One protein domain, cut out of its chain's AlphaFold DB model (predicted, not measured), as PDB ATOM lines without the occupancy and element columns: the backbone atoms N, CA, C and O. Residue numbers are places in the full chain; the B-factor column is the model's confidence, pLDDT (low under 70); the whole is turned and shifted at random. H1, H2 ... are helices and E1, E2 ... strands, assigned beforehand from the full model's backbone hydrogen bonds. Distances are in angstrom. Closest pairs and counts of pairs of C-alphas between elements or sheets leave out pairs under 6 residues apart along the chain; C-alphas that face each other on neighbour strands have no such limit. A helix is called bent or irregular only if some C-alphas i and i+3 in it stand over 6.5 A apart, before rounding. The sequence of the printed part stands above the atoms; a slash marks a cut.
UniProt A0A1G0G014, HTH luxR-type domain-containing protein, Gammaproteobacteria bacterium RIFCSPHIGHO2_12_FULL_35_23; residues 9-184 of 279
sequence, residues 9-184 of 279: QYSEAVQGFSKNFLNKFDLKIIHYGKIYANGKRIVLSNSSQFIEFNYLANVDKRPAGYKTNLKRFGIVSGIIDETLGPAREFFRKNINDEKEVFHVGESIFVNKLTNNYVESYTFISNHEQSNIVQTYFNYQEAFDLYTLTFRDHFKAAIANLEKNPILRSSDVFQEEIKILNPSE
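AT A GLANCE: This is residues 9 to 184 of the 279 residues of the protein "HTH luxR-type domain-containing protein" of Gammaproteobacteria bacterium RIFCSPHIGHO2_12_FULL_35_23 (UniProt A0A1G0G014). A twisted sheet of five antiparallel strands has helices H1, H5 and H6 over one face, while H2, H3 and H4 only graze it. Two long stretches with no named element, residues 56 to 72 and 163 to 184, run round the outside. The printed part has 176 residues, with six named helices and five named strands in the chain order H1 E1 E2 H2 E3 H3 E4 E5 H4 H5 H6. The sheet's order is E2 E1 E5 E4 E3, and the class is mixed, helices and strands. The whole is compact, with a radius of gyration of the C-alphas of 15.5 A and spans of 40 by 36 by 36 A.

IN THESE COORDINATES: In the sheet, E1 is residues 27 to 36, 26.7 A long, E5 residues 117 to 125, 25.8 A, and E4 residues 107 to 113, 19.1 A. The edge strands are E2, residues 41 to 45, and E3, residues 73 to 75. H1 is residues 9 to 24, 24.9 A, from C-alpha 9 at (-25.080, -27.537, -22.071); it is irregular, with C-alphas 17 and 20 7.7 A apart, and has a kink of 56 degrees near residue 18. H3 is residues 87 to 102, 22.4 A, and H5 residues 140 to 153, 19.8 A. H2 is residues 48 to 55, H4 residues 132 to 138, and H6 residues 155 to 162, ending at C-alpha 162 at (-36.402, -18.661, -20.317).

HOW THE PARTS SIT: E1 and E5 are antiparallel at 167 degrees, with N 31 and O 122 2.9 A apart, within hydrogen-bond range. In the hairpin of E1 and E2, N 34 and O 42 are 2.8 A apart; in that of E4 and E5, N 110 and O 121 are 2.8 A apart. E4 and E3 have N 109 and O 74 at 2.9 A. H1, on the same face as H5 and H6, is over E1 at a height over the sheet of 6.2 A; its closest C-alphas to E1 are those of Leu 22 and Lys 28, 6.3 A. H5 and H6 on the sheet make two layers, helices on one face of a sheet. The closest C-alphas of H5 and E5 are those of Thr 147 and Tyr 121, 7.0 A, and of H6 and E2 those of Leu 161 and Ile 42, 6.3 A. H3 only grazes the sheet with residues 95 to 102, and is apart from H5. Every O i to N i+4 pair is within hydrogen-bond range in H2, H3, H4, H5 and H6; in H1, 9 of 12 are.

THE WHOLE: The C-alphas of Lys 24 and Gln 174 are the two farthest apart, 40.6 A. The printed part has no cut. The links H2 to E3 and E3 to H3 are long. The mean pLDDT of the printed part is 80.2, and 37 residues are under 70, among them 78 to 84 and 168 to 184.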
ATOM      1  N   GLN A   9     -24.650 -26.169 -21.746       92.12
ATOM      2  CA  GLN A   9     -25.080 -27.537 -22.071       92.12
ATOM      3  C   GLN A   9     -25.570 -27.709 -23.519       92.12
ATOM      4  O   GLN A   9     -25.639 -28.825 -24.015       92.12
ATOM      5  N   TYR A  10     -25.932 -26.616 -24.199       95.44
ATOM      6  CA  TYR A  10     -26.425 -26.669 -25.575       95.44
ATOM      7  C   TYR A  10     -25.324 -26.446 -26.615       95.44
ATOM      8  O   TYR A  10     -25.607 -26.528 -27.809       95.44
ATOM      9  N   SER A  11     -24.080 -26.180 -26.201       96.56
ATOM     10  CA  SER A  11     -23.039 -25.736 -27.137       96.56
ATOM     11  C   SER A  11     -22.666 -26.801 -28.166       96.56
ATOM     12  O   SER A  11     -22.537 -26.491 -29.347       96.56
ATOM     13  N   GLU A  12     -22.587 -28.068 -27.754       97.06
ATOM     14  CA  GLU A  12     -22.332 -29.186 -28.672       97.06
ATOM     15  C   GLU A  12     -23.479 -29.391 -29.669       97.06
ATOM     16  O   GLU A  12     -23.238 -29.604 -30.856       97.06
ATOM     17  N   ALA A  13     -24.730 -29.262 -29.214       97.75
ATOM     18  CA  ALA A  13     -25.898 -29.358 -30.087       97.75
ATOM     19  C   ALA A  13     -25.909 -28.228 -31.128       97.75
ATOM     20  O   ALA A  13     -26.161 -28.472 -32.308       97.75
ATOM     21  N   VAL A  14     -25.575 -27.002 -30.710       98.19
ATOM     22  CA  VAL A  14     -25.426 -25.859 -31.617       98.19
ATOM     23  C   VAL A  14     -24.274 -26.089 -32.598       98.19
ATOM     24  O   VAL A  14     -24.465 -25.903 -33.794       98.19
ATOM     25  N   GLN A  15     -23.112 -26.573 -32.147       98.12
ATOM     26  CA  GLN A  15     -21.997 -26.924 -33.034       98.12
ATOM     27  C   GLN A  15     -22.399 -27.978 -34.075       98.12
ATOM     28  O   GLN A  15     -22.076 -27.826 -35.253       98.12
ATOM     29  N   GLY A  16     -23.121 -29.024 -33.666       97.81
ATOM     30  CA  GLY A  16     -23.618 -30.067 -34.563       97.81
ATOM     31  C   GLY A  16     -24.588 -29.526 -35.614       97.81
ATOM     32  O   GLY A  16     -24.387 -29.759 -36.806       97.81
ATOM     33  N   PHE A  17     -25.592 -28.753 -35.186       98.25
ATOM     34  CA  PHE A  17     -26.570 -28.115 -36.072       98.25
ATOM     35  C   PHE A  17     -25.902 -27.163 -37.076       98.25
ATOM     36  O   PHE A  17     -26.206 -27.178 -38.269       98.25
ATOM     37  N   SER A  18     -24.960 -26.349 -36.602       97.94
ATOM     38  CA  SER A  18     -24.356 -25.269 -37.379       97.94
ATOM     39  C   SER A  18     -23.155 -25.697 -38.220       97.94
ATOM     40  O   SER A  18     -22.699 -24.903 -39.039       97.94
ATOM     41  N   LYS A  19     -22.640 -26.925 -38.062       97.06
ATOM     42  CA  LYS A  19     -21.374 -27.391 -38.661       97.06
ATOM     43  C   LYS A  19     -21.246 -27.077 -40.153       97.06
ATOM     44  O   LYS A  19     -20.240 -26.521 -40.586       97.06
ATOM     45  N   ASN A  20     -22.265 -27.409 -40.942       93.81
ATOM     46  CA  ASN A  20     -22.225 -27.194 -42.391       93.81
ATOM     47  C   ASN A  20     -22.267 -25.707 -42.755       93.81
ATOM     48  O   ASN A  20     -21.609 -25.291 -43.703       93.81
ATOM     49  N   PHE A  21     -23.021 -24.908 -41.998       95.62
ATOM     50  CA  PHE A  21     -23.105 -23.466 -42.208       95.62
ATOM     51  C   PHE A  21     -21.781 -22.777 -41.850       95.62
ATOM     52  O   PHE A  21     -21.284 -21.972 -42.632       95.62
ATOM     53  N   LEU A  22     -21.182 -23.161 -40.715       96.88
ATOM     54  CA  LEU A  22     -19.867 -22.695 -40.270       96.88
ATOM     55  C   LEU A  22     -18.801 -22.950 -41.342       96.88
ATOM     56  O   LEU A  22     -18.150 -22.014 -41.797       96.88
ATOM     57  N   ASN A  23     -18.702 -24.197 -41.814       93.38
ATOM     58  CA  ASN A  23     -17.724 -24.586 -42.829       93.38
ATOM     59  C   ASN A  23     -17.955 -23.881 -44.172       93.38
ATOM     60  O   ASN A  23     -17.000 -23.473 -44.823       93.38
ATOM     61  N   LYS A  24     -19.216 -23.741 -44.602       90.62
ATOM     62  CA  LYS A  24     -19.550 -23.132 -45.898       90.62
ATOM     63  C   LYS A  24     -19.167 -21.654 -45.969       90.62
ATOM     64  O   LYS A  24     -18.767 -21.192 -47.032       90.62
ATOM     65  N   PHE A  25     -19.332 -20.921 -44.870       91.12
ATOM     66  CA  PHE A  25     -19.135 -19.471 -44.830       91.12
ATOM     67  C   PHE A  25     -17.871 -19.043 -44.076       91.12
ATOM     68  O   PHE A  25     -17.734 -17.862 -43.766       91.12
ATOM     69  N   ASP A  26     -16.966 -19.985 -43.793       93.00
ATOM     70  CA  ASP A  26     -15.719 -19.761 -43.046       93.00
ATOM     71  C   ASP A  26     -15.942 -18.990 -41.729       93.00
ATOM     72  O   ASP A  26     -15.308 -17.980 -41.402       93.00
ATOM     73  N   LEU A  27     -16.929 -19.464 -40.969       96.31
ATOM     74  CA  LEU A  27     -17.288 -18.934 -39.662       96.31
ATOM     75  C   LEU A  27     -16.756 -19.857 -38.571       96.31
ATOM     76  O   LEU A  27     -16.802 -21.081 -38.694       96.31
ATOM     77  N   LYS A  28     -16.317 -19.264 -37.464       96.88
ATOM     78  CA  LYS A  28     -15.817 -20.001 -36.299       96.88
ATOM     79  C   LYS A  28     -16.826 -20.046 -35.171       96.88
ATOM     80  O   LYS A  28     -16.992 -21.086 -34.534       96.88
ATOM     81  N   ILE A  29     -17.528 -18.940 -34.943       97.75
ATOM     82  CA  ILE A  29     -18.523 -18.852 -33.877       97.75
ATOM     83  C   ILE A  29     -19.833 -18.324 -34.446       97.75
ATOM     84  O   ILE A  29     -19.873 -17.330 -35.170       97.75
ATOM     85  N   ILE A  30     -20.918 -18.995 -34.086       98.00
ATOM     86  CA  ILE A  30     -22.273 -18.480 -34.196       98.00
ATOM     87  C   ILE A  30     -22.827 -18.361 -32.789       98.00
ATOM     88  O   ILE A  30     -22.727 -19.272 -31.960       98.00
ATOM     89  N   HIS A  31     -23.408 -17.207 -32.516       97.31
ATOM     90  CA  HIS A  31     -23.949 -16.874 -31.220       97.31
ATOM     91  C   HIS A  31     -25.353 -16.304 -31.378       97.31
ATOM     92  O   HIS A  31     -25.584 -15.380 -32.149       97.31
ATOM     93  N   TYR A  32     -26.289 -16.854 -30.619       96.81
ATOM     94  CA  TYR A  32     -27.643 -16.353 -30.482       96.81
ATOM     95  C   TYR A  32     -27.804 -15.708 -29.109       96.81
ATOM     96  O   TYR A  32     -27.461 -16.312 -28.089       96.81
ATOM     97  N   GLY A  33     -28.380 -14.511 -29.085       92.62
ATOM     98  CA  GLY A  33     -28.757 -13.804 -27.872       92.62
ATOM     99  C   GLY A  33     -30.197 -13.311 -27.942       92.62
ATOM    100  O   GLY A  33     -30.530 -12.508 -28.807       92.62
ATOM    101  N   LYS A  34     -31.043 -13.722 -26.996       90.94
ATOM    102  CA  LYS A  34     -32.359 -13.115 -26.759       90.94
ATOM    103  C   LYS A  34     -32.261 -12.158 -25.584       90.94
ATOM    104  O   LYS A  34     -31.956 -12.585 -24.470       90.94
ATOM    105  N   ILE A  35     -32.490 -10.877 -25.834       84.88
ATOM    106  CA  ILE A  35     -32.276  -9.784 -24.883       84.88
ATOM    107  C   ILE A  35     -33.620  -9.106 -24.634       84.88
ATOM    108  O   ILE A  35     -34.211  -8.554 -25.558       84.88
ATOM    109  N   TYR A  36     -34.111  -9.165 -23.401       80.75
ATOM    110  CA  TYR A  36     -35.367  -8.530 -23.001       80.75
ATOM    111  C   TYR A  36     -35.126  -7.095 -22.536       80.75
ATOM    112  O   TYR A  36     -34.049  -6.777 -22.031       80.75
ATOM    113  N   ALA A  37     -36.160  -6.255 -22.616       73.25
ATOM    114  CA  ALA A  37     -36.106  -4.866 -22.148       73.25
ATOM    115  C   ALA A  37     -35.679  -4.724 -20.673       73.25
ATOM    116  O   ALA A  37     -35.020  -3.763 -20.305       73.25
ATOM    117  N   ASN A  38     -35.986  -5.715 -19.833       71.81
ATOM    118  CA  ASN A  38     -35.596  -5.742 -18.418       71.81
ATOM    119  C   ASN A  38     -34.180  -6.296 -18.161       71.81
ATOM    120  O   ASN A  38     -33.884  -6.706 -17.040       71.81
ATOM    121  N   GLY A  39     -33.345  -6.422 -19.196       73.06
ATOM    122  CA  GLY A  39     -31.968  -6.906 -19.077       73.06
ATOM    123  C   GLY A  39     -31.810  -8.419 -18.935       73.06
ATOM    124  O   GLY A  39     -30.681  -8.915 -18.939       73.06
ATOM    125  N   LYS A  40     -32.904  -9.194 -18.859       81.00
ATOM    126  CA  LYS A  40     -32.827 -10.662 -18.920       81.00
ATOM    127  C   LYS A  40     -32.238 -11.092 -20.256       81.00
ATOM    128  O   LYS A  40     -32.583 -10.542 -21.305       81.00
ATOM    129  N   ARG A  41     -31.379 -12.113 -20.223       84.94
ATOM    130  CA  ARG A  41     -30.755 -12.663 -21.427       84.94
ATOM    131  C   ARG A  41     -30.824 -14.173 -21.480       84.94
ATOM    132  O   ARG A  41     -30.716 -14.860 -20.467       84.94
ATOM    133  N   ILE A  42     -30.943 -14.675 -22.697       90.81
ATOM    134  CA  ILE A  42     -30.776 -16.083 -23.035       90.81
ATOM    135  C   ILE A  42     -29.750 -16.143 -24.137       90.81
ATOM    136  O   ILE A  42     -29.799 -15.335 -25.063       90.81
ATOM    137  N   VAL A  43     -28.828 -17.086 -24.024       93.19
ATOM    138  CA  VAL A  43     -27.764 -17.242 -24.999       93.19
ATOM    139  C   VAL A  43     -27.600 -18.691 -25.397       93.19
ATOM    140  O   VAL A  43     -27.766 -19.592 -24.577       93.19
ATOM    141  N   LEU A  44     -27.259 -18.884 -26.663       96.56
ATOM    142  CA  LEU A  44     -26.837 -20.147 -27.245       96.56
ATOM    143  C   LEU A  44     -25.635 -19.853 -28.140       96.56
ATOM    144  O   LEU A  44     -25.568 -18.799 -28.769       96.56
ATOM    145  N   SER A  45     -24.670 -20.754 -28.206       97.44
ATOM    146  CA  SER A  45     -23.533 -20.620 -29.113       97.44
ATOM    147  C   SER A  45     -22.942 -21.984 -29.384       97.44
ATOM    148  O   SER A  45     -23.064 -22.867 -28.547       97.44
ATOM    149  N   ASN A  46     -22.272 -22.145 -30.519       97.94
ATOM    150  CA  ASN A  46     -21.477 -23.338 -30.786       97.94
ATOM    151  C   ASN A  46     -20.184 -23.408 -29.945       97.94
ATOM    152  O   ASN A  46     -19.486 -24.413 -30.002       97.94
ATOM    153  N   SER A  47     -19.856 -22.365 -29.170       96.31
ATOM    154  CA  SER A  47     -18.704 -22.349 -28.264       96.31
ATOM    155  C   SER A  47     -19.133 -22.077 -26.820       96.31
ATOM    156  O   SER A  47     -19.636 -21.001 -26.487       96.31
ATOM    157  N   SER A  48     -18.882 -23.048 -25.940       94.50
ATOM    158  CA  SER A  48     -19.085 -22.897 -24.494       94.50
ATOM    159  C   SER A  48     -18.099 -21.892 -23.898       94.50
ATOM    160  O   SER A  48     -18.492 -21.067 -23.078       94.50
ATOM    161  N   GLN A  49     -16.852 -21.890 -24.377       93.50
ATOM    162  CA  GLN A  49     -15.813 -20.946 -23.962       93.50
ATOM    163  C   GLN A  49     -16.203 -19.504 -24.310       93.50
ATOM    164  O   GLN A  49     -16.000 -18.596 -23.507       93.50
ATOM    165  N   PHE A  50     -16.829 -19.286 -25.471       92.62
ATOM    166  CA  PHE A  50     -17.358 -17.977 -25.852       92.62
ATOM    167  C   PHE A  50     -18.451 -17.495 -24.895       92.62
ATOM    168  O   PHE A  50     -18.452 -16.335 -24.477       92.62
ATOM    169  N   ILE A  51     -19.382 -18.384 -24.525       91.62
ATOM    170  CA  ILE A  51     -20.426 -18.066 -23.543       91.62
ATOM    171  C   ILE A  51     -19.785 -17.724 -22.197       91.62
ATOM    172  O   ILE A  51     -20.145 -16.722 -21.586       91.62
ATOM    173  N   GLU A  52     -18.826 -18.522 -21.743       90.00
ATOM    174  CA  GLU A  52     -18.144 -18.292 -20.476       90.00
ATOM    175  C   GLU A  52     -17.436 -16.932 -20.451       90.00
ATOM    176  O   GLU A  52     -17.699 -16.115 -19.562       90.00
ATOM    177  N   PHE A  53     -16.642 -16.640 -21.482       88.44
ATOM    178  CA  PHE A  53     -15.904 -15.389 -21.627       88.44
ATOM    179  C   PHE A  53     -16.824 -14.155 -21.636       88.44
ATOM    180  O   PHE A  53     -16.620 -13.212 -20.867       88.44
ATOM    181  N   ASN A  54     -17.873 -14.159 -22.466       84.31
ATOM    182  CA  ASN A  54     -18.725 -12.981 -22.677       84.31
ATOM    183  C   ASN A  54     -19.900 -12.859 -21.685       84.31
ATOM    184  O   ASN A  54     -20.479 -11.774 -21.523       84.31
ATOM    185  N   TYR A  55     -20.308 -13.954 -21.038       81.38
ATOM    186  CA  TYR A  55     -21.561 -14.009 -20.274       81.38
ATOM    187  C   TYR A  55     -21.460 -14.602 -18.880       81.38
ATOM    188  O   TYR A  55     -22.452 -14.487 -18.166       81.38
ATOM    189  N   LEU A  56     -20.337 -15.196 -18.469       79.62
ATOM    190  CA  LEU A  56     -20.194 -15.758 -17.120       79.62
ATOM    191  C   LEU A  56     -19.045 -15.100 -16.353       79.62
ATOM    192  O   LEU A  56     -19.275 -14.578 -15.265       79.62
ATOM    193  N   ALA A  57     -17.850 -15.039 -16.941       76.75
ATOM    194  CA  ALA A  57     -16.645 -14.517 -16.294       76.75
ATOM    195  C   ALA A  57     -16.628 -12.982 -16.161       76.75
ATOM    196  O   ALA A  57     -16.025 -12.435 -15.238       76.75
ATOM    197  N   ASN A  58     -17.293 -12.272 -17.079       63.84
ATOM    198  CA  ASN A  58     -17.242 -10.807 -17.176       63.84
ATOM    199  C   ASN A  58     -18.592 -10.116 -16.905       63.84
ATOM    200  O   ASN A  58     -18.757  -8.940 -17.230       63.84
ATOM    201  N   VAL A  59     -19.560 -10.820 -16.301       63.25
ATOM    202  CA  VAL A  59     -20.923 -10.302 -16.050       63.25
ATOM    203  C   VAL A  59     -20.928  -9.004 -15.259       63.25
ATOM    204  O   VAL A  59     -21.607  -8.063 -15.655       63.25
ATOM    205  N   ASP A  60     -20.155  -8.948 -14.180       64.44
ATOM    206  CA  ASP A  60     -20.172  -7.817 -13.249       64.44
ATOM    207  C   ASP A  60     -19.204  -6.691 -13.662       64.44
ATOM    208  O   ASP A  60     -19.145  -5.652 -13.013       64.44
ATOM    209  N   LYS A  61     -18.444  -6.870 -14.755       68.50
ATOM    210  CA  LYS A  61     -17.441  -5.897 -15.224       68.50
ATOM    211  C   LYS A  61     -17.972  -4.926 -16.280       68.50
ATOM    212  O   LYS A  61     -17.269  -3.983 -16.636       68.50
ATOM    213  N   ARG A  62     -19.177  -5.156 -16.816       71.56
ATOM    214  CA  ARG A  62     -19.753  -4.295 -17.859       71.56
ATOM    215  C   ARG A  62     -20.218  -2.960 -17.259       71.56
ATOM    216  O   ARG A  62     -20.926  -2.992 -16.250       71.56
ATOM    217  N   PRO A  63     -19.889  -1.811 -17.879       71.56
ATOM    218  CA  PRO A  63     -20.405  -0.514 -17.445       71.56
ATOM    219  C   PRO A  63     -21.940  -0.482 -17.512       71.56
ATOM    220  O   PRO A  63     -22.531  -1.008 -18.454       71.56
ATOM    221  N   ALA A  64     -22.574   0.135 -16.513       69.19
ATOM    222  CA  ALA A  64     -24.021   0.349 -16.472       69.19
ATOM    223  C   ALA A  64     -24.432   1.596 -17.279       69.19
ATOM    224  O   ALA A  64     -23.608   2.475 -17.534       69.19
ATOM    225  N   GLY A  65     -25.715   1.695 -17.645       61.38
ATOM    226  CA  GLY A  65     -26.325   2.952 -18.108       61.38
ATOM    227  C   GLY A  65     -25.874   3.474 -19.479       61.38
ATOM    228  O   GLY A  65     -26.005   4.666 -19.741       61.38
ATOM    229  N   TYR A  66     -25.339   2.624 -20.360       61.88
ATOM    230  CA  TYR A  66     -25.007   3.027 -21.730       61.88
ATOM    231  C   TYR A  66     -26.218   2.880 -22.660       61.88
ATOM    232  O   TYR A  66     -26.968   1.903 -22.584       61.88
ATOM    233  N   LYS A  67     -26.389   3.838 -23.574       59.09
ATOM    234  CA  LYS A  67     -27.423   3.779 -24.612       59.09
ATOM    235  C   LYS A  67     -26.896   2.987 -25.798       59.09
ATOM    236  O   LYS A  67     -25.739   3.118 -26.183       59.09
ATOM    237  N   THR A  68     -27.741   2.157 -26.395       60.09
ATOM    238  CA  THR A  68     -27.403   1.478 -27.645       60.09
ATOM    239  C   THR A  68     -28.609   1.482 -28.567       60.09
ATOM    240  O   THR A  68     -29.708   1.094 -28.177       60.09
ATOM    241  N   ASN A  69     -28.399   1.938 -29.798       60.78
ATOM    242  CA  ASN A  69     -29.406   1.843 -30.842       60.78
ATOM    243  C   ASN A  69     -29.344   0.442 -31.451       60.78
ATOM    244  O   ASN A  69     -28.335   0.064 -32.054       60.78
ATOM    245  N   LEU A  70     -30.422  -0.333 -31.311       67.50
ATOM    246  CA  LEU A  70     -30.481  -1.675 -31.883       67.50
ATOM    247  C   LEU A  70     -30.810  -1.590 -33.375       67.50
ATOM    248  O   LEU A  70     -31.906  -1.199 -33.770       67.50
ATOM    249  N   LYS A  71     -29.832  -1.976 -34.196       70.38
ATOM    250  CA  LYS A  71     -29.944  -2.091 -35.659       70.38
ATOM    251  C   LYS A  71     -30.399  -3.503 -36.033       70.38
ATOM    252  O   LYS A  71     -30.151  -4.427 -35.266       70.38
ATOM    253  N   ARG A  72     -31.028  -3.708 -37.190       73.00
ATOM    254  CA  ARG A  72     -31.330  -5.039 -37.749       73.00
ATOM    255  C   ARG A  72     -30.089  -5.740 -38.274       73.00
ATOM    256  O   ARG A  72     -30.050  -6.963 -38.249       73.00
ATOM    257  N   PHE A  73     -29.090  -4.998 -38.732       80.00
ATOM    258  CA  PHE A  73     -27.825  -5.565 -39.178       80.00
ATOM    259  C   PHE A  73     -26.653  -4.645 -38.830       80.00
ATOM    260  O   PHE A  73     -26.803  -3.432 -38.667       80.00
ATOM    261  N   GLY A  74     -25.458  -5.212 -38.722       75.25
ATOM    262  CA  GLY A  74     -24.243  -4.417 -38.656       75.25
ATOM    263  C   GLY A  74     -22.996  -5.228 -38.362       75.25
ATOM    264  O   GLY A  74     -23.041  -6.433 -38.128       75.25
ATOM    265  N   ILE A  75     -21.875  -4.516 -38.363       78.12
ATOM    266  CA  ILE A  75     -20.568  -5.022 -37.951       78.12
ATOM    267  C   ILE A  75     -20.424  -4.743 -36.460       78.12
ATOM    268  O   ILE A  75     -20.676  -3.615 -36.034       78.12
ATOM    269  N   VAL A  76     -20.020  -5.733 -35.667       76.94
ATOM    270  CA  VAL A  76     -19.916  -5.598 -34.206       76.94
ATOM    271  C   VAL A  76     -18.923  -4.495 -33.826       76.94
ATOM    272  O   VAL A  76     -19.258  -3.637 -33.010       76.94
ATOM    273  N   SER A  77     -17.757  -4.437 -34.481       71.56
ATOM    274  CA  SER A  77     -16.779  -3.355 -34.295       71.56
ATOM    275  C   SER A  77     -17.318  -1.975 -34.708       71.56
ATOM    276  O   SER A  77     -16.956  -0.961 -34.114       71.56
ATOM    277  N   GLY A  78     -18.247  -1.937 -35.668       63.12
ATOM    278  CA  GLY A  78     -18.901  -0.720 -36.156       63.12
ATOM    279  C   GLY A  78     -20.072  -0.215 -35.302       63.12
ATOM    280  O   GLY A  78     -20.525   0.905 -35.521       63.12
ATOM    281  N   ILE A  79     -20.581  -0.994 -34.333       62.03
ATOM    282  CA  ILE A  79     -21.569  -0.495 -33.348       62.03
ATOM    283  C   ILE A  79     -20.896   0.391 -32.296       62.03
ATOM    284  O   ILE A  79     -21.579   1.146 -31.604       62.03
ATOM    285  N   ILE A  80     -19.568   0.308 -32.165       61.25
ATOM    286  CA  ILE A  80     -18.792   1.058 -31.180       61.25
ATOM    287  C   ILE A  80     -18.645   2.536 -31.599       61.25
ATOM    288  O   ILE A  80     -17.546   3.052 -31.825       61.25
ATOM    289  N   ASP A  81     -19.782   3.208 -31.722       56.84
ATOM    290  CA  ASP A  81     -19.926   4.604 -32.114       56.84
ATOM    291  C   ASP A  81     -20.146   5.509 -30.884       56.84
ATOM    292  O   ASP A  81     -20.319   5.025 -29.760       56.84
ATOM    293  N   GLU A  82     -20.161   6.827 -31.094       49.78
ATOM    294  CA  GLU A  82     -20.274   7.897 -30.090       49.78
ATOM    295  C   GLU A  82     -21.447   7.709 -29.107       49.78
ATOM    296  O   GLU A  82     -21.370   8.133 -27.954       49.78
ATOM    297  N   THR A  83     -22.495   6.980 -29.510       55.41
ATOM    298  CA  THR A  83     -23.667   6.664 -28.669       55.41
ATOM    299  C   THR A  83     -23.365   5.817 -27.425       55.41
ATOM    300  O   THR A  83     -24.138   5.864 -26.470       55.41
ATOM    301  N   LEU A  84     -22.243   5.082 -27.394       63.81
ATOM    302  CA  LEU A  84     -21.840   4.273 -26.231       63.81
ATOM    303  C   LEU A  84     -21.158   5.088 -25.121       63.81
ATOM    304  O   LEU A  84     -20.958   4.564 -24.022       63.81
ATOM    305  N   GLY A  85     -20.781   6.344 -25.391       70.88
ATOM    306  CA  GLY A  85     -20.133   7.215 -24.411       70.88
ATOM    307  C   GLY A  85     -18.938   6.537 -23.709       70.88
ATOM    308  O   GLY A  85     -18.131   5.882 -24.374       70.88
ATOM    309  N   PRO A  86     -18.820   6.626 -22.368       71.38
ATOM    310  CA  PRO A  86     -17.716   6.025 -21.609       71.38
ATOM    311  C   PRO A  86     -17.599   4.499 -21.727       71.38
ATOM    312  O   PRO A  86     -16.522   3.942 -21.518       71.38
ATOM    313  N   ALA A  87     -18.680   3.797 -22.086       77.06
ATOM    314  CA  ALA A  87     -18.652   2.345 -22.237       77.06
ATOM    315  C   ALA A  87     -17.878   1.888 -23.485       77.06
ATOM    316  O   ALA A  87     -17.454   0.733 -23.557       77.06
ATOM    317  N   ARG A  88     -17.662   2.786 -24.454       77.88
ATOM    318  CA  ARG A  88     -16.963   2.529 -25.721       77.88
ATOM    319  C   ARG A  88     -15.642   1.783 -25.546       77.88
ATOM    320  O   ARG A  88     -15.435   0.762 -26.199       77.88
ATOM    321  N   GLU A  89     -14.782   2.258 -24.650       81.56
ATOM    322  CA  GLU A  89     -13.459   1.661 -24.434       81.56
ATOM    323  C   GLU A  89     -13.545   0.246 -23.863       81.56
ATOM    324  O   GLU A  89     -12.800  -0.636 -24.289       81.56
ATOM    325  N   PHE A  90     -14.508  -0.008 -22.971       82.06
ATOM    326  CA  PHE A  90     -14.760  -1.352 -22.459       82.06
ATOM    327  C   PHE A  90     -15.141  -2.312 -23.592       82.06
ATOM    328  O   PHE A  90     -14.568  -3.393 -23.709       82.06
ATOM    329  N   PHE A  91     -16.093  -1.923 -24.449       79.75
ATOM    330  CA  PHE A  91     -16.541  -2.771 -25.557       79.75
ATOM    331  C   PHE A  91     -15.443  -2.996 -26.595       79.75
ATOM    332  O   PHE A  91     -15.265  -4.126 -27.048       79.75
ATOM    333  N   ARG A  92     -14.674  -1.951 -26.924       83.31
ATOM    334  CA  ARG A  92     -13.518  -2.043 -27.822       83.31
ATOM    335  C   ARG A  92     -12.483  -3.025 -27.285       83.31
ATOM    336  O   ARG A  92     -12.042  -3.902 -28.022       83.31
ATOM    337  N   LYS A  93     -12.143  -2.919 -25.997       86.12
ATOM    338  CA  LYS A  93     -11.228  -3.857 -25.347       86.12
ATOM    339  C   LYS A  93     -11.782  -5.281 -25.371       86.12
ATOM    340  O   LYS A  93     -11.061  -6.179 -25.775       86.12
ATOM    341  N   ASN A  94     -13.047  -5.486 -25.006       85.06
ATOM    342  CA  ASN A  94     -13.658  -6.818 -24.980       85.06
ATOM    343  C   ASN A  94     -13.650  -7.495 -26.359       85.06
ATOM    344  O   ASN A  94     -13.415  -8.692 -26.441       85.06
ATOM    345  N   ILE A  95     -13.890  -6.741 -27.437       84.81
ATOM    346  CA  ILE A  95     -13.829  -7.266 -28.811       84.81
ATOM    347  C   ILE A  95     -12.393  -7.624 -29.202       84.81
ATOM    348  O   ILE A  95     -12.177  -8.660 -29.819       84.81
ATOM    349  N   ASN A  96     -11.408  -6.805 -28.829       87.56
ATOM    350  CA  ASN A  96     -10.006  -7.136 -29.078       87.56
ATOM    351  C   ASN A  96      -9.570  -8.372 -28.278       87.56
ATOM    352  O   ASN A  96      -8.981  -9.280 -28.850       87.56
ATOM    353  N   ASP A  97      -9.915  -8.444 -26.990       89.88
ATOM    354  CA  ASP A  97      -9.636  -9.615 -26.154       89.88
ATOM    355  C   ASP A  97     -10.297 -10.879 -26.744       89.88
ATOM    356  O   ASP A  97      -9.692 -11.945 -26.752       89.88
ATOM    357  N   GLU A  98     -11.519 -10.770 -27.277       89.75
ATOM    358  CA  GLU A  98     -12.204 -11.867 -27.970       89.75
ATOM    359  C   GLU A  98     -11.435 -12.324 -29.221       89.75
ATOM    360  O   GLU A  98     -11.223 -13.524 -29.398       89.75
ATOM    361  N   LYS A  99     -10.964 -11.392 -30.060       90.12
ATOM    362  CA  LYS A  99     -10.142 -11.716 -31.240       90.12
ATOM    363  C   LYS A  99      -8.869 -12.466 -30.865       90.12
ATOM    364  O   LYS A  99      -8.574 -13.485 -31.485       90.12
ATOM    365  N   GLU A 100      -8.179 -12.018 -29.820       90.81
ATOM    366  CA  GLU A 100      -6.955 -12.650 -29.321       90.81
ATOM    367  C   GLU A 100      -7.219 -14.041 -28.731       90.81
ATOM    368  O   GLU A 100      -6.569 -15.011 -29.112       90.81
ATOM    369  N   VAL A 101      -8.199 -14.163 -27.830       92.62
ATOM    370  CA  VAL A 101      -8.494 -15.415 -27.110       92.62
ATOM    371  C   VAL A 101      -9.029 -16.490 -28.047       92.62
ATOM    372  O   VAL A 101      -8.674 -17.662 -27.923       92.62
ATOM    373  N   PHE A 102      -9.911 -16.111 -28.970       92.44
ATOM    374  CA  PHE A 102     -10.563 -17.067 -29.856       92.44
ATOM    375  C   PHE A 102      -9.881 -17.178 -31.211       92.44
ATOM    376  O   PHE A 102     -10.291 -18.040 -31.983       92.44
ATOM    377  N   HIS A 103      -8.863 -16.369 -31.518       92.75
ATOM    378  CA  HIS A 103      -8.249 -16.277 -32.846       92.75
ATOM    379  C   HIS A 103      -9.329 -16.180 -33.933       92.75
ATOM    380  O   HIS A 103      -9.479 -17.091 -34.752       92.75
ATOM    381  N   VAL A 104     -10.169 -15.151 -33.830       92.88
ATOM    382  CA  VAL A 104     -11.319 -14.886 -34.709       92.88
ATOM    383  C   VAL A 104     -11.146 -13.560 -35.433       92.88
ATOM    384  O   VAL A 104     -10.408 -12.687 -34.983       92.88
ATOM    385  N   GLY A 105     -11.849 -13.401 -36.552       90.12
ATOM    386  CA  GLY A 105     -11.844 -12.154 -37.302       90.12
ATOM    387  C   GLY A 105     -12.970 -11.197 -36.951       90.12
ATOM    388  O   GLY A 105     -13.368 -11.032 -35.800       90.12
ATOM    389  N   GLU A 106     -13.457 -10.501 -37.974       86.56
ATOM    390  CA  GLU A 106     -14.578  -9.580 -37.842       86.56
ATOM    391  C   GLU A 106     -15.901 -10.326 -37.613       86.56
ATOM    392  O   GLU A 106     -16.078 -11.478 -38.035       86.56
ATOM    393  N   SER A 107     -16.836  -9.634 -36.965       90.62
ATOM    394  CA  SER A 107     -18.133 -10.181 -36.580       90.62
ATOM    395  C   SER A 107     -19.261  -9.318 -37.130       90.62
ATOM    396  O   SER A 107     -19.209  -8.086 -37.083       90.62
ATOM    397  N   ILE A 108     -20.327  -9.960 -37.592       89.44
ATOM    398  CA  ILE A 108     -21.585  -9.301 -37.958       89.44
ATOM    399  C   ILE A 108     -22.710  -9.792 -37.062       89.44
ATOM    400  O   ILE A 108     -22.639 -10.890 -36.517       89.44
ATOM    401  N   PHE A 109     -23.772  -9.006 -36.949       89.06
ATOM    402  CA  PHE A 109     -25.003  -9.429 -36.294       89.06
ATOM    403  C   PHE A 109     -26.215  -9.183 -37.188       89.06
ATOM    404  O   PHE A 109     -26.249  -8.227 -37.962       89.06
ATOM    405  N   VAL A 110     -27.226 -10.033 -37.031       87.50
ATOM    406  CA  VAL A 110     -28.565  -9.888 -37.605       87.50
ATOM    407  C   VAL A 110     -29.565  -9.918 -36.456       87.50
ATOM    408  O   VAL A 110     -29.646 -10.905 -35.729       87.50
ATOM    409  N   ASN A 111     -30.337  -8.851 -36.280       84.69
ATOM    410  CA  ASN A 111     -31.323  -8.724 -35.215       84.69
ATOM    411  C   ASN A 111     -32.751  -8.848 -35.755       84.69
ATOM    412  O   ASN A 111     -33.139  -8.187 -36.720       84.69
ATOM    413  N   LYS A 112     -33.573  -9.641 -35.065       82.25
ATOM    414  CA  LYS A 112     -35.032  -9.646 -35.187       82.25
ATOM    415  C   LYS A 112     -35.596  -8.859 -33.999       82.25
ATOM    416  O   LYS A 112     -35.416  -9.238 -32.840       82.25
ATOM    417  N   LEU A 113     -36.212  -7.717 -34.298       76.69
ATOM    418  CA  LEU A 113     -36.672  -6.741 -33.308       76.69
ATOM    419  C   LEU A 113     -38.152  -6.981 -32.986       76.69
ATOM    420  O   LEU A 113     -38.965  -7.135 -33.896       76.69
ATOM    421  N   THR A 114     -38.500  -6.997 -31.701       70.62
ATOM    422  CA  THR A 114     -39.887  -7.062 -31.214       70.62
ATOM    423  C   THR A 114     -40.094  -6.024 -30.120       70.62
ATOM    424  O   THR A 114     -39.123  -5.563 -29.530       70.62
ATOM    425  N   ASN A 115     -41.349  -5.719 -29.779       66.94
ATOM    426  CA  ASN A 115     -41.667  -4.715 -28.757       66.94
ATOM    427  C   ASN A 115     -41.052  -5.016 -27.376       66.94
ATOM    428  O   ASN A 115     -40.788  -4.092 -26.618       66.94
ATOM    429  N   ASN A 116     -40.817  -6.293 -27.042       72.44
ATOM    430  CA  ASN A 116     -40.431  -6.710 -25.685       72.44
ATOM    431  C   ASN A 116     -39.025  -7.322 -25.593       72.44
ATOM    432  O   ASN A 116     -38.475  -7.463 -24.494       72.44
ATOM    433  N   TYR A 117     -38.459  -7.739 -26.724       81.50
ATOM    434  CA  TYR A 117     -37.141  -8.358 -26.791       81.50
ATOM    435  C   TYR A 117     -36.509  -8.219 -28.176       81.50
ATOM    436  O   TYR A 117     -37.192  -8.032 -29.186       81.50
ATOM    437  N   VAL A 118     -35.199  -8.414 -28.226       84.25
ATOM    438  CA  VAL A 118     -34.433  -8.572 -29.461       84.25
ATOM    439  C   VAL A 118     -33.814  -9.956 -29.509       84.25
ATOM    440  O   VAL A 118     -33.227 -10.407 -28.529       84.25
ATOM    441  N   GLU A 119     -33.947 -10.621 -30.652       89.75
ATOM    442  CA  GLU A 119     -33.173 -11.816 -30.985       89.75
ATOM    443  C   GLU A 119     -32.015 -11.404 -31.887       89.75
ATOM    444  O   GLU A 119     -32.239 -10.908 -32.985       89.75
ATOM    445  N   SER A 120     -30.790 -11.594 -31.417       90.88
ATOM    446  CA  SER A 120     -29.558 -11.263 -32.122       90.88
ATOM    447  C   SER A 120     -28.834 -12.534 -32.531       90.88
ATOM    448  O   SER A 120     -28.619 -13.417 -31.700       90.88
ATOM    449  N   TYR A 121     -28.463 -12.618 -33.802       95.25
ATOM    450  CA  TYR A 121     -27.654 -13.683 -34.377       95.25
ATOM    451  C   TYR A 121     -26.317 -13.088 -34.786       95.25
ATOM    452  O   TYR A 121     -26.242 -12.367 -35.780       95.25
ATOM    453  N   THR A 122     -25.275 -13.371 -34.019       95.50
ATOM    454  CA  THR A 122     -23.910 -12.942 -34.302       95.50
ATOM    455  C   THR A 122     -23.162 -14.055 -35.020       95.50
ATOM    456  O   THR A 122     -23.130 -15.195 -34.553       95.50
ATOM    457  N   PHE A 123     -22.534 -13.707 -36.137       96.88
ATOM    458  CA  PHE A 123     -21.671 -14.577 -36.924       96.88
ATOM    459  C   PHE A 123     -20.252 -14.024 -36.847       96.88
ATOM    460  O   PHE A 123     -20.031 -12.850 -37.149       96.88
ATOM    461  N   ILE A 124     -19.313 -14.859 -36.421       96.06
ATOM    462  CA  ILE A 124     -17.924 -14.486 -36.165       96.06
ATOM    463  C   ILE A 124     -17.042 -15.279 -37.120       96.06
ATOM    464  O   ILE A 124     -17.085 -16.514 -37.149       96.06
ATOM    465  N   SER A 125     -16.256 -14.558 -37.912       94.19
ATOM    466  CA  SER A 125     -15.383 -15.166 -38.913       94.19
ATOM    467  C   SER A 125     -14.202 -15.913 -38.297       94.19
ATOM    468  O   SER A 125     -13.752 -15.620 -37.188       94.19
ATOM    469  N   ASN A 126     -13.693 -16.893 -39.038       91.88
ATOM    470  CA  ASN A 126     -12.595 -17.751 -38.604       91.88
ATOM    471  C   ASN A 126     -11.219 -17.066 -38.617       91.88
ATOM    472  O   ASN A 126     -10.335 -17.458 -37.861       91.88
ATOM    473  N   HIS A 127     -11.047 -16.016 -39.423       83.50
ATOM    474  CA  HIS A 127      -9.760 -15.349 -39.623       83.50
ATOM    475  C   HIS A 127      -9.911 -13.831 -39.725       83.50
ATOM    476  O   HIS A 127     -10.889 -13.339 -40.289       83.50
ATOM    477  N   GLU A 128      -8.915 -13.082 -39.245       75.00
ATOM    478  CA  GLU A 128      -8.914 -11.610 -39.243       75.00
ATOM    479  C   GLU A 128      -9.118 -10.981 -40.620       75.00
ATOM    480  O   GLU A 128      -9.782  -9.954 -40.736       75.00
ATOM    481  N   GLN A 129      -8.592 -11.608 -41.671       71.50
ATOM    482  CA  GLN A 129      -8.700 -11.115 -43.042       71.50
ATOM    483  C   GLN A 129     -10.033 -11.494 -43.718       71.50
ATOM    484  O   GLN A 129     -10.207 -11.244 -44.912       71.50
ATOM    485  N   SER A 130     -10.977 -12.106 -42.991       75.19
ATOM    486  CA  SER A 130     -12.263 -12.526 -43.546       75.19
ATOM    487  C   SER A 130     -13.104 -11.341 -44.021       75.19
ATOM    488  O   SER A 130     -13.260 -10.331 -43.336       75.19
ATOM    489  N   ASN A 131     -13.731 -11.499 -45.188       79.31
ATOM    490  CA  ASN A 131     -14.695 -10.543 -45.721       79.31
ATOM    491  C   ASN A 131     -16.137 -10.963 -45.383       79.31
ATOM    492  O   ASN A 131     -16.986 -11.155 -46.260       79.31
ATOM    493  N   ILE A 132     -16.414 -11.153 -44.092       83.06
ATOM    494  CA  ILE A 132     -17.709 -11.646 -43.595       83.06
ATOM    495  C   ILE A 132     -18.884 -10.736 -43.979       83.06
ATOM    496  O   ILE A 132     -19.979 -11.217 -44.258       83.06
ATOM    497  N   VAL A 133     -18.651  -9.425 -44.070       77.00
ATOM    498  CA  VAL A 133     -19.670  -8.450 -44.485       77.00
ATOM    499  C   VAL A 133     -20.096  -8.709 -45.926       77.00
ATOM    500  O   VAL A 133     -21.286  -8.817 -46.211       77.00
ATOM    501  N   GLN A 134     -19.126  -8.868 -46.827       68.69
ATOM    502  CA  GLN A 134     -19.392  -9.209 -48.220       68.69
ATOM    503  C   GLN A 134     -20.066 -10.575 -48.348       68.69
ATOM    504  O   GLN A 134     -21.008 -10.735 -49.120       68.69
ATOM    505  N   THR A 135     -19.591 -11.548 -47.571       77.81
ATOM    506  CA  THR A 135     -20.141 -12.907 -47.548       77.81
ATOM    507  C   THR A 135     -21.618 -12.882 -47.168       77.81
ATOM    508  O   THR A 135     -22.440 -13.470 -47.868       77.81
ATOM    509  N   TYR A 136     -21.980 -12.136 -46.124       82.38
ATOM    510  CA  TYR A 136     -23.373 -11.953 -45.736       82.38
ATOM    511  C   TYR A 136     -24.208 -11.351 -46.861       82.38
ATOM    512  O   TYR A 136     -25.248 -11.904 -47.192       82.38
ATOM    513  N   PHE A 137     -23.754 -10.267 -47.491       74.44
ATOM    514  CA  PHE A 137     -24.536  -9.627 -48.548       74.44
ATOM    515  C   PHE A 137     -24.688 -10.493 -49.807       74.44
ATOM    516  O   PHE A 137     -25.751 -10.480 -50.423       74.44
ATOM    517  N   ASN A 138     -23.678 -11.288 -50.170       71.19
ATOM    518  CA  ASN A 138     -23.773 -12.213 -51.306       71.19
ATOM    519  C   ASN A 138     -24.736 -13.383 -51.027       71.19
ATOM    520  O   ASN A 138     -25.421 -13.877 -51.927       71.19
ATOM    521  N   TYR A 139     -24.821 -13.815 -49.768       75.62
ATOM    522  CA  TYR A 139     -25.577 -15.000 -49.362       75.62
ATOM    523  C   TYR A 139     -26.680 -14.690 -48.347       75.62
ATOM    524  O   TYR A 139     -27.027 -15.551 -47.541       75.62
ATOM    525  N   GLN A 140     -27.255 -13.486 -48.390       78.88
ATOM    526  CA  GLN A 140     -28.161 -12.997 -47.346       78.88
ATOM    527  C   GLN A 140     -29.338 -13.947 -47.093       78.88
ATOM    528  O   GLN A 140     -29.650 -14.243 -45.944       78.88
ATOM    529  N   GLU A 141     -29.927 -14.502 -48.154       72.12
ATOM    530  CA  GLU A 141     -31.028 -15.472 -48.067       72.12
ATOM    531  C   GLU A 141     -30.645 -16.709 -47.244       72.12
ATOM    532  O   GLU A 141     -31.451 -17.215 -46.467       72.12
ATOM    533  N   ALA A 142     -29.397 -17.175 -47.365       76.12
ATOM    534  CA  ALA A 142     -28.898 -18.304 -46.591       76.12
ATOM    535  C   ALA A 142     -28.730 -17.943 -45.108       76.12
ATOM    536  O   ALA A 142     -29.071 -18.754 -44.249       76.12
ATOM    537  N   PHE A 143     -28.248 -16.735 -44.798       88.88
ATOM    538  CA  PHE A 143     -28.152 -16.247 -43.418       88.88
ATOM    539  C   PHE A 143     -29.538 -16.050 -42.796       88.88
ATOM    540  O   PHE A 143     -29.771 -16.497 -41.674       88.88
ATOM    541  N   ASP A 144     -30.484 -15.457 -43.524       78.81
ATOM    542  CA  ASP A 144     -31.860 -15.284 -43.058       78.81
ATOM    543  C   ASP A 144     -32.550 -16.634 -42.820       78.81
ATOM    544  O   ASP A 144     -33.113 -16.850 -41.741       78.81
ATOM    545  N   LEU A 145     -32.435 -17.578 -43.761       75.50
ATOM    546  CA  LEU A 145     -32.958 -18.937 -43.606       75.50
ATOM    547  C   LEU A 145     -32.307 -19.667 -42.425       75.50
ATOM    548  O   LEU A 145     -32.993 -20.358 -41.669       75.50
ATOM    549  N   TYR A 146     -31.002 -19.480 -42.215       93.25
ATOM    550  CA  TYR A 146     -30.321 -20.000 -41.036       93.25
ATOM    551  C   TYR A 146     -30.931 -19.439 -39.745       93.25
ATOM    552  O   TYR A 146     -31.234 -20.213 -38.842       93.25
ATOM    553  N   THR A 147     -31.186 -18.124 -39.650       89.69
ATOM    554  CA  THR A 147     -31.790 -17.546 -38.431       89.69
ATOM    555  C   THR A 147     -33.170 -18.132 -38.127       89.69
ATOM    556  O   THR A 147     -33.478 -18.410 -36.968       89.69
ATOM    557  N   LEU A 148     -33.989 -18.372 -39.158       79.31
ATOM    558  CA  LEU A 148     -35.316 -18.972 -39.013       79.31
ATOM    559  C   LEU A 148     -35.222 -20.433 -38.557       79.31
ATOM    560  O   LEU A 148     -35.799 -20.809 -37.539       79.31
ATOM    561  N   THR A 149     -34.437 -21.239 -39.273       83.69
ATOM    562  CA  THR A 149     -34.291 -22.673 -38.986       83.69
ATOM    563  C   THR A 149     -33.629 -22.933 -37.635       83.69
ATOM    564  O   THR A 149     -34.051 -23.836 -36.914       83.69
ATOM    565  N   PHE A 150     -32.647 -22.115 -37.243       95.62
ATOM    566  CA  PHE A 150     -32.031 -22.168 -35.919       95.62
ATOM    567  C   PHE A 150     -33.070 -21.957 -34.817       95.62
ATOM    568  O   PHE A 150     -33.143 -22.737 -33.866       95.62
ATOM    569  N   ARG A 151     -33.893 -20.911 -34.945       89.38
ATOM    570  CA  ARG A 151     -34.929 -20.579 -33.961       89.38
ATOM    571  C   ARG A 151     -35.915 -21.725 -33.779       89.38
ATOM    572  O   ARG A 151     -36.241 -22.071 -32.644       89.38
ATOM    573  N   ASP A 152     -36.372 -22.305 -34.883       84.19
ATOM    574  CA  ASP A 152     -37.336 -23.401 -34.861       84.19
ATOM    575  C   ASP A 152     -36.729 -24.663 -34.239       84.19
ATOM    576  O   ASP A 152     -37.345 -25.269 -33.361       84.19
ATOM    577  N   HIS A 153     -35.489 -25.004 -34.607       95.06
ATOM    578  CA  HIS A 153     -34.776 -26.159 -34.062       95.06
ATOM    579  C   HIS A 153     -34.531 -26.035 -32.549       95.06
ATOM    580  O   HIS A 153     -34.768 -26.976 -31.793       95.06
ATOM    581  N   PHE A 154     -34.107 -24.857 -32.080       96.75
ATOM    582  CA  PHE A 154     -33.769 -24.625 -30.672       96.75
ATOM    583  C   PHE A 154     -34.923 -24.061 -29.833       96.75
ATOM    584  O   PHE A 154     -34.717 -23.724 -28.666       96.75
ATOM    585  N   LYS A 155     -36.156 -24.012 -30.353       93.62
ATOM    586  CA  LYS A 155     -37.328 -23.450 -29.656       93.62
ATOM    587  C   LYS A 155     -37.527 -24.022 -28.248       93.62
ATOM    588  O   LYS A 155     -37.785 -23.273 -27.306       93.62
ATOM    589  N   ALA A 156     -37.380 -25.338 -28.087       95.12
ATOM    590  CA  ALA A 156     -37.522 -26.000 -26.790       95.12
ATOM    591  C   ALA A 156     -36.382 -25.641 -25.818       95.12
ATOM    592  O   ALA A 156     -36.633 -25.390 -24.638       95.12
ATOM    593  N   ALA A 157     -35.142 -25.565 -26.312       94.88
ATOM    594  CA  ALA A 157     -33.983 -25.146 -25.523       94.88
ATOM    595  C   ALA A 157     -34.126 -23.688 -25.061       94.88
ATOM    596  O   ALA A 157     -33.933 -23.391 -23.882       94.88
ATOM    597  N   ILE A 158     -34.556 -22.799 -25.963       94.12
ATOM    598  CA  ILE A 158     -34.845 -21.391 -25.664       94.12
ATOM    599  C   ILE A 158     -35.913 -21.297 -24.567       94.12
ATOM    600  O   ILE A 158     -35.674 -20.653 -23.547       94.12
ATOM    601  N   ALA A 159     -37.039 -22.006 -24.705       92.94
ATOM    602  CA  ALA A 159     -38.105 -22.023 -23.697       92.94
ATOM    603  C   ALA A 159     -37.648 -22.588 -22.335       92.94
ATOM    604  O   ALA A 159     -38.138 -22.185 -21.278       92.94
ATOM    605  N   ASN A 160     -36.697 -23.525 -22.323       92.62
ATOM    606  CA  ASN A 160     -36.104 -24.023 -21.083       92.62
ATOM    607  C   ASN A 160     -35.228 -22.956 -20.405       92.62
ATOM    608  O   ASN A 160     -35.349 -22.727 -19.197       92.62
ATOM    609  N   LEU A 161     -34.386 -22.276 -21.186       91.62
ATOM    610  CA  LEU A 161     -33.512 -21.207 -20.704       91.62
ATOM    611  C   LEU A 161     -34.298 -19.975 -20.237       91.62
ATOM    612  O   LEU A 161     -33.880 -19.329 -19.280       91.62
ATOM    613  N   GLU A 162     -35.477 -19.702 -20.803       90.75
ATOM    614  CA  GLU A 162     -36.402 -18.661 -20.317       90.75
ATOM    615  C   GLU A 162     -36.788 -18.842 -18.841       90.75
ATOM    616  O   GLU A 162     -37.021 -17.858 -18.139       90.75
ATOM    617  N   LYS A 163     -36.791 -20.080 -18.330       90.31
ATOM    618  CA  LYS A 163     -37.067 -20.367 -16.911       90.31
ATOM    619  C   LYS A 163     -35.896 -20.006 -15.994       90.31
ATOM    620  O   LYS A 163     -36.065 -19.934 -14.780       90.31
ATOM    621  N   ASN A 164     -34.693 -19.849 -16.545       86.31
ATOM    622  CA  ASN A 164     -33.461 -19.552 -15.814       86.31
ATOM    623  C   ASN A 164     -32.588 -18.579 -16.627       86.31
ATOM    624  O   ASN A 164     -31.488 -18.952 -17.039       86.31
ATOM    625  N   PRO A 165     -33.073 -17.354 -16.889       86.31
ATOM    626  CA  PRO A 165     -32.347 -16.413 -17.722       86.31
ATOM    627  C   PRO A 165     -31.064 -15.969 -17.021       86.31
ATOM    628  O   PRO A 165     -30.986 -15.906 -15.789       86.31
ATOM    629  N   ILE A 166     -30.071 -15.594 -17.819       83.25
ATOM    630  CA  ILE A 166     -28.906 -14.880 -17.319       83.25
ATOM    631  C   ILE A 166     -29.388 -13.493 -16.887       83.25
ATOM    632  O   ILE A 166     -29.939 -12.730 -17.684       83.25
ATOM    633  N   LEU A 167     -29.204 -13.198 -15.601       74.75
ATOM    634  CA  LEU A 167     -29.433 -11.887 -15.008       74.75
ATOM    635  C   LEU A 167     -28.084 -11.196 -14.850       74.75
ATOM    636  O   LEU A 167     -27.179 -11.748 -14.218       74.75
ATOM    637  N   ARG A 168     -27.965  -9.994 -15.408       66.62
ATOM    638  CA  ARG A 168     -26.814  -9.119 -15.201       66.62
ATOM    639  C   ARG A 168     -27.200  -8.052 -14.180       66.62
ATOM    640  O   ARG A 168     -28.181  -7.343 -14.371       66.62
ATOM    641  N   SER A 169     -26.453  -8.000 -13.083       51.59
ATOM    642  CA  SER A 169     -26.657  -7.111 -11.927       51.59
ATOM    643  C   SER A 169     -26.582  -5.621 -12.302       51.59
ATOM    644  O   SER A 169     -27.254  -4.806 -11.675       51.59
ATOM    645  N   SER A 170     -25.834  -5.282 -13.358       49.66
ATOM    646  CA  SER A 170     -25.703  -3.936 -13.931       49.66
ATOM    647  C   SER A 170     -26.615  -3.650 -15.140       49.66
ATOM    648  O   SER A 170     -26.677  -2.501 -15.575       49.66
ATOM    649  N   ASP A 171     -27.373  -4.636 -15.652       47.19
ATOM    650  CA  ASP A 171     -28.321  -4.476 -16.778       47.19
ATOM    651  C   ASP A 171     -29.719  -4.033 -16.285       47.19
ATOM    652  O   ASP A 171     -30.741  -4.405 -16.871       47.19
ATOM    653  N   VAL A 172     -29.810  -3.193 -15.244       43.59
ATOM    654  CA  VAL A 172     -30.969  -2.291 -15.181       43.59
ATOM    655  C   VAL A 172     -30.766  -1.320 -16.339       43.59
ATOM    656  O   VAL A 172     -30.178  -0.253 -16.179       43.59
ATOM    657  N   PHE A 173     -31.171  -1.734 -17.541       46.16
ATOM    658  CA  PHE A 173     -31.409  -0.825 -18.647       46.16
ATOM    659  C   PHE A 173     -32.407   0.199 -18.111       46.16
ATOM    660  O   PHE A 173     -33.599  -0.075 -18.035       46.16
ATOM    661  N   GLN A 174     -31.918   1.349 -17.650       40.59
ATOM    662  CA  GLN A 174     -32.799   2.435 -17.236       40.59
ATOM    663  C   GLN A 174     -33.462   3.118 -18.432       40.59
ATOM    664  O   GLN A 174     -34.204   4.072 -18.236       40.59
ATOM    665  N   GLU A 175     -33.250   2.645 -19.661       43.31
ATOM    666  CA  GLU A 175     -33.804   3.301 -20.833       43.31
ATOM    667  C   GLU A 175     -34.316   2.336 -21.898       43.31
ATOM    668  O   GLU A 175     -33.811   1.227 -22.093       43.31
ATOM    669  N   GLU A 176     -35.361   2.820 -22.565       47.66
ATOM    670  CA  GLU A 176     -36.131   2.172 -23.612       47.66
ATOM    671  C   GLU A 176     -35.216   1.601 -24.699       47.66
ATOM    672  O   GLU A 176     -34.383   2.302 -25.279       47.66
ATOM    673  N   ILE A 177     -35.411   0.323 -25.032       51.16
ATOM    674  CA  ILE A 177     -34.918  -0.205 -26.299       51.16
ATOM    675  C   ILE A 177     -35.625   0.584 -27.406       51.16
ATOM    676  O   ILE A 177     -36.749   0.259 -27.790       51.16
ATOM    677  N   LYS A 178     -34.977   1.632 -27.927       51.34
ATOM    678  CA  LYS A 178     -35.478   2.335 -29.104       51.34
ATOM    679  C   LYS A 178     -35.194   1.454 -30.316       51.34
ATOM    680  O   LYS A 178     -34.077   1.390 -30.828       51.34
ATOM    681  N   ILE A 179     -36.222   0.729 -30.741       54.75
ATOM    682  CA  ILE A 179     -36.238   0.033 -32.023       54.75
ATOM    683  C   ILE A 179     -36.206   1.125 -33.088       54.75
ATOM    684  O   ILE A 179     -37.208   1.814 -33.288       54.75
ATOM    685  N   LEU A 180     -35.051   1.316 -33.731       48.97
ATOM    686  CA  LEU A 180     -34.956   2.251 -34.846       48.97
ATOM    687  C   LEU A 180     -35.932   1.804 -35.934       48.97
ATOM    688  O   LEU A 180     -36.006   0.621 -36.291       48.97
ATOM    689  N   ASN A 181     -36.699   2.755 -36.455       46.38
ATOM    690  CA  ASN A 181     -37.498   2.486 -37.638       46.38
ATOM    691  C   ASN A 181     -36.557   2.281 -38.852       46.38
ATOM    692  O   ASN A 181     -35.418   2.753 -38.844       46.38
ATOM    693  N   PRO A 182     -36.993   1.570 -39.911       44.38
ATOM    694  CA  PRO A 182     -36.136   1.266 -41.061       44.38
ATOM    695  C   PRO A 182     -35.463   2.493 -41.709       44.38
ATOM    696  O   PRO A 182     -34.374   2.368 -42.262       44.38
ATOM    697  N   SER A 183     -36.085   3.674 -41.610       44.66
ATOM    698  CA  SER A 183     -35.550   4.954 -42.094       44.66
ATOM    699  C   SER A 183     -34.393   5.498 -41.245       44.66
ATOM    700  O   SER A 183     -33.399   5.950 -41.799       44.66
ATOM    701  N   GLU A 184     -34.454   5.418 -39.911       41.22
ATOM    702  CA  GLU A 184     -33.343   5.836 -39.040       41.22
ATOM    703  C   GLU A 184     -32.133   4.896 -39.185       41.22
ATOM    704  O   GLU A 184     -30.985   5.322 -39.067       41.22
TER     705      GLU A 184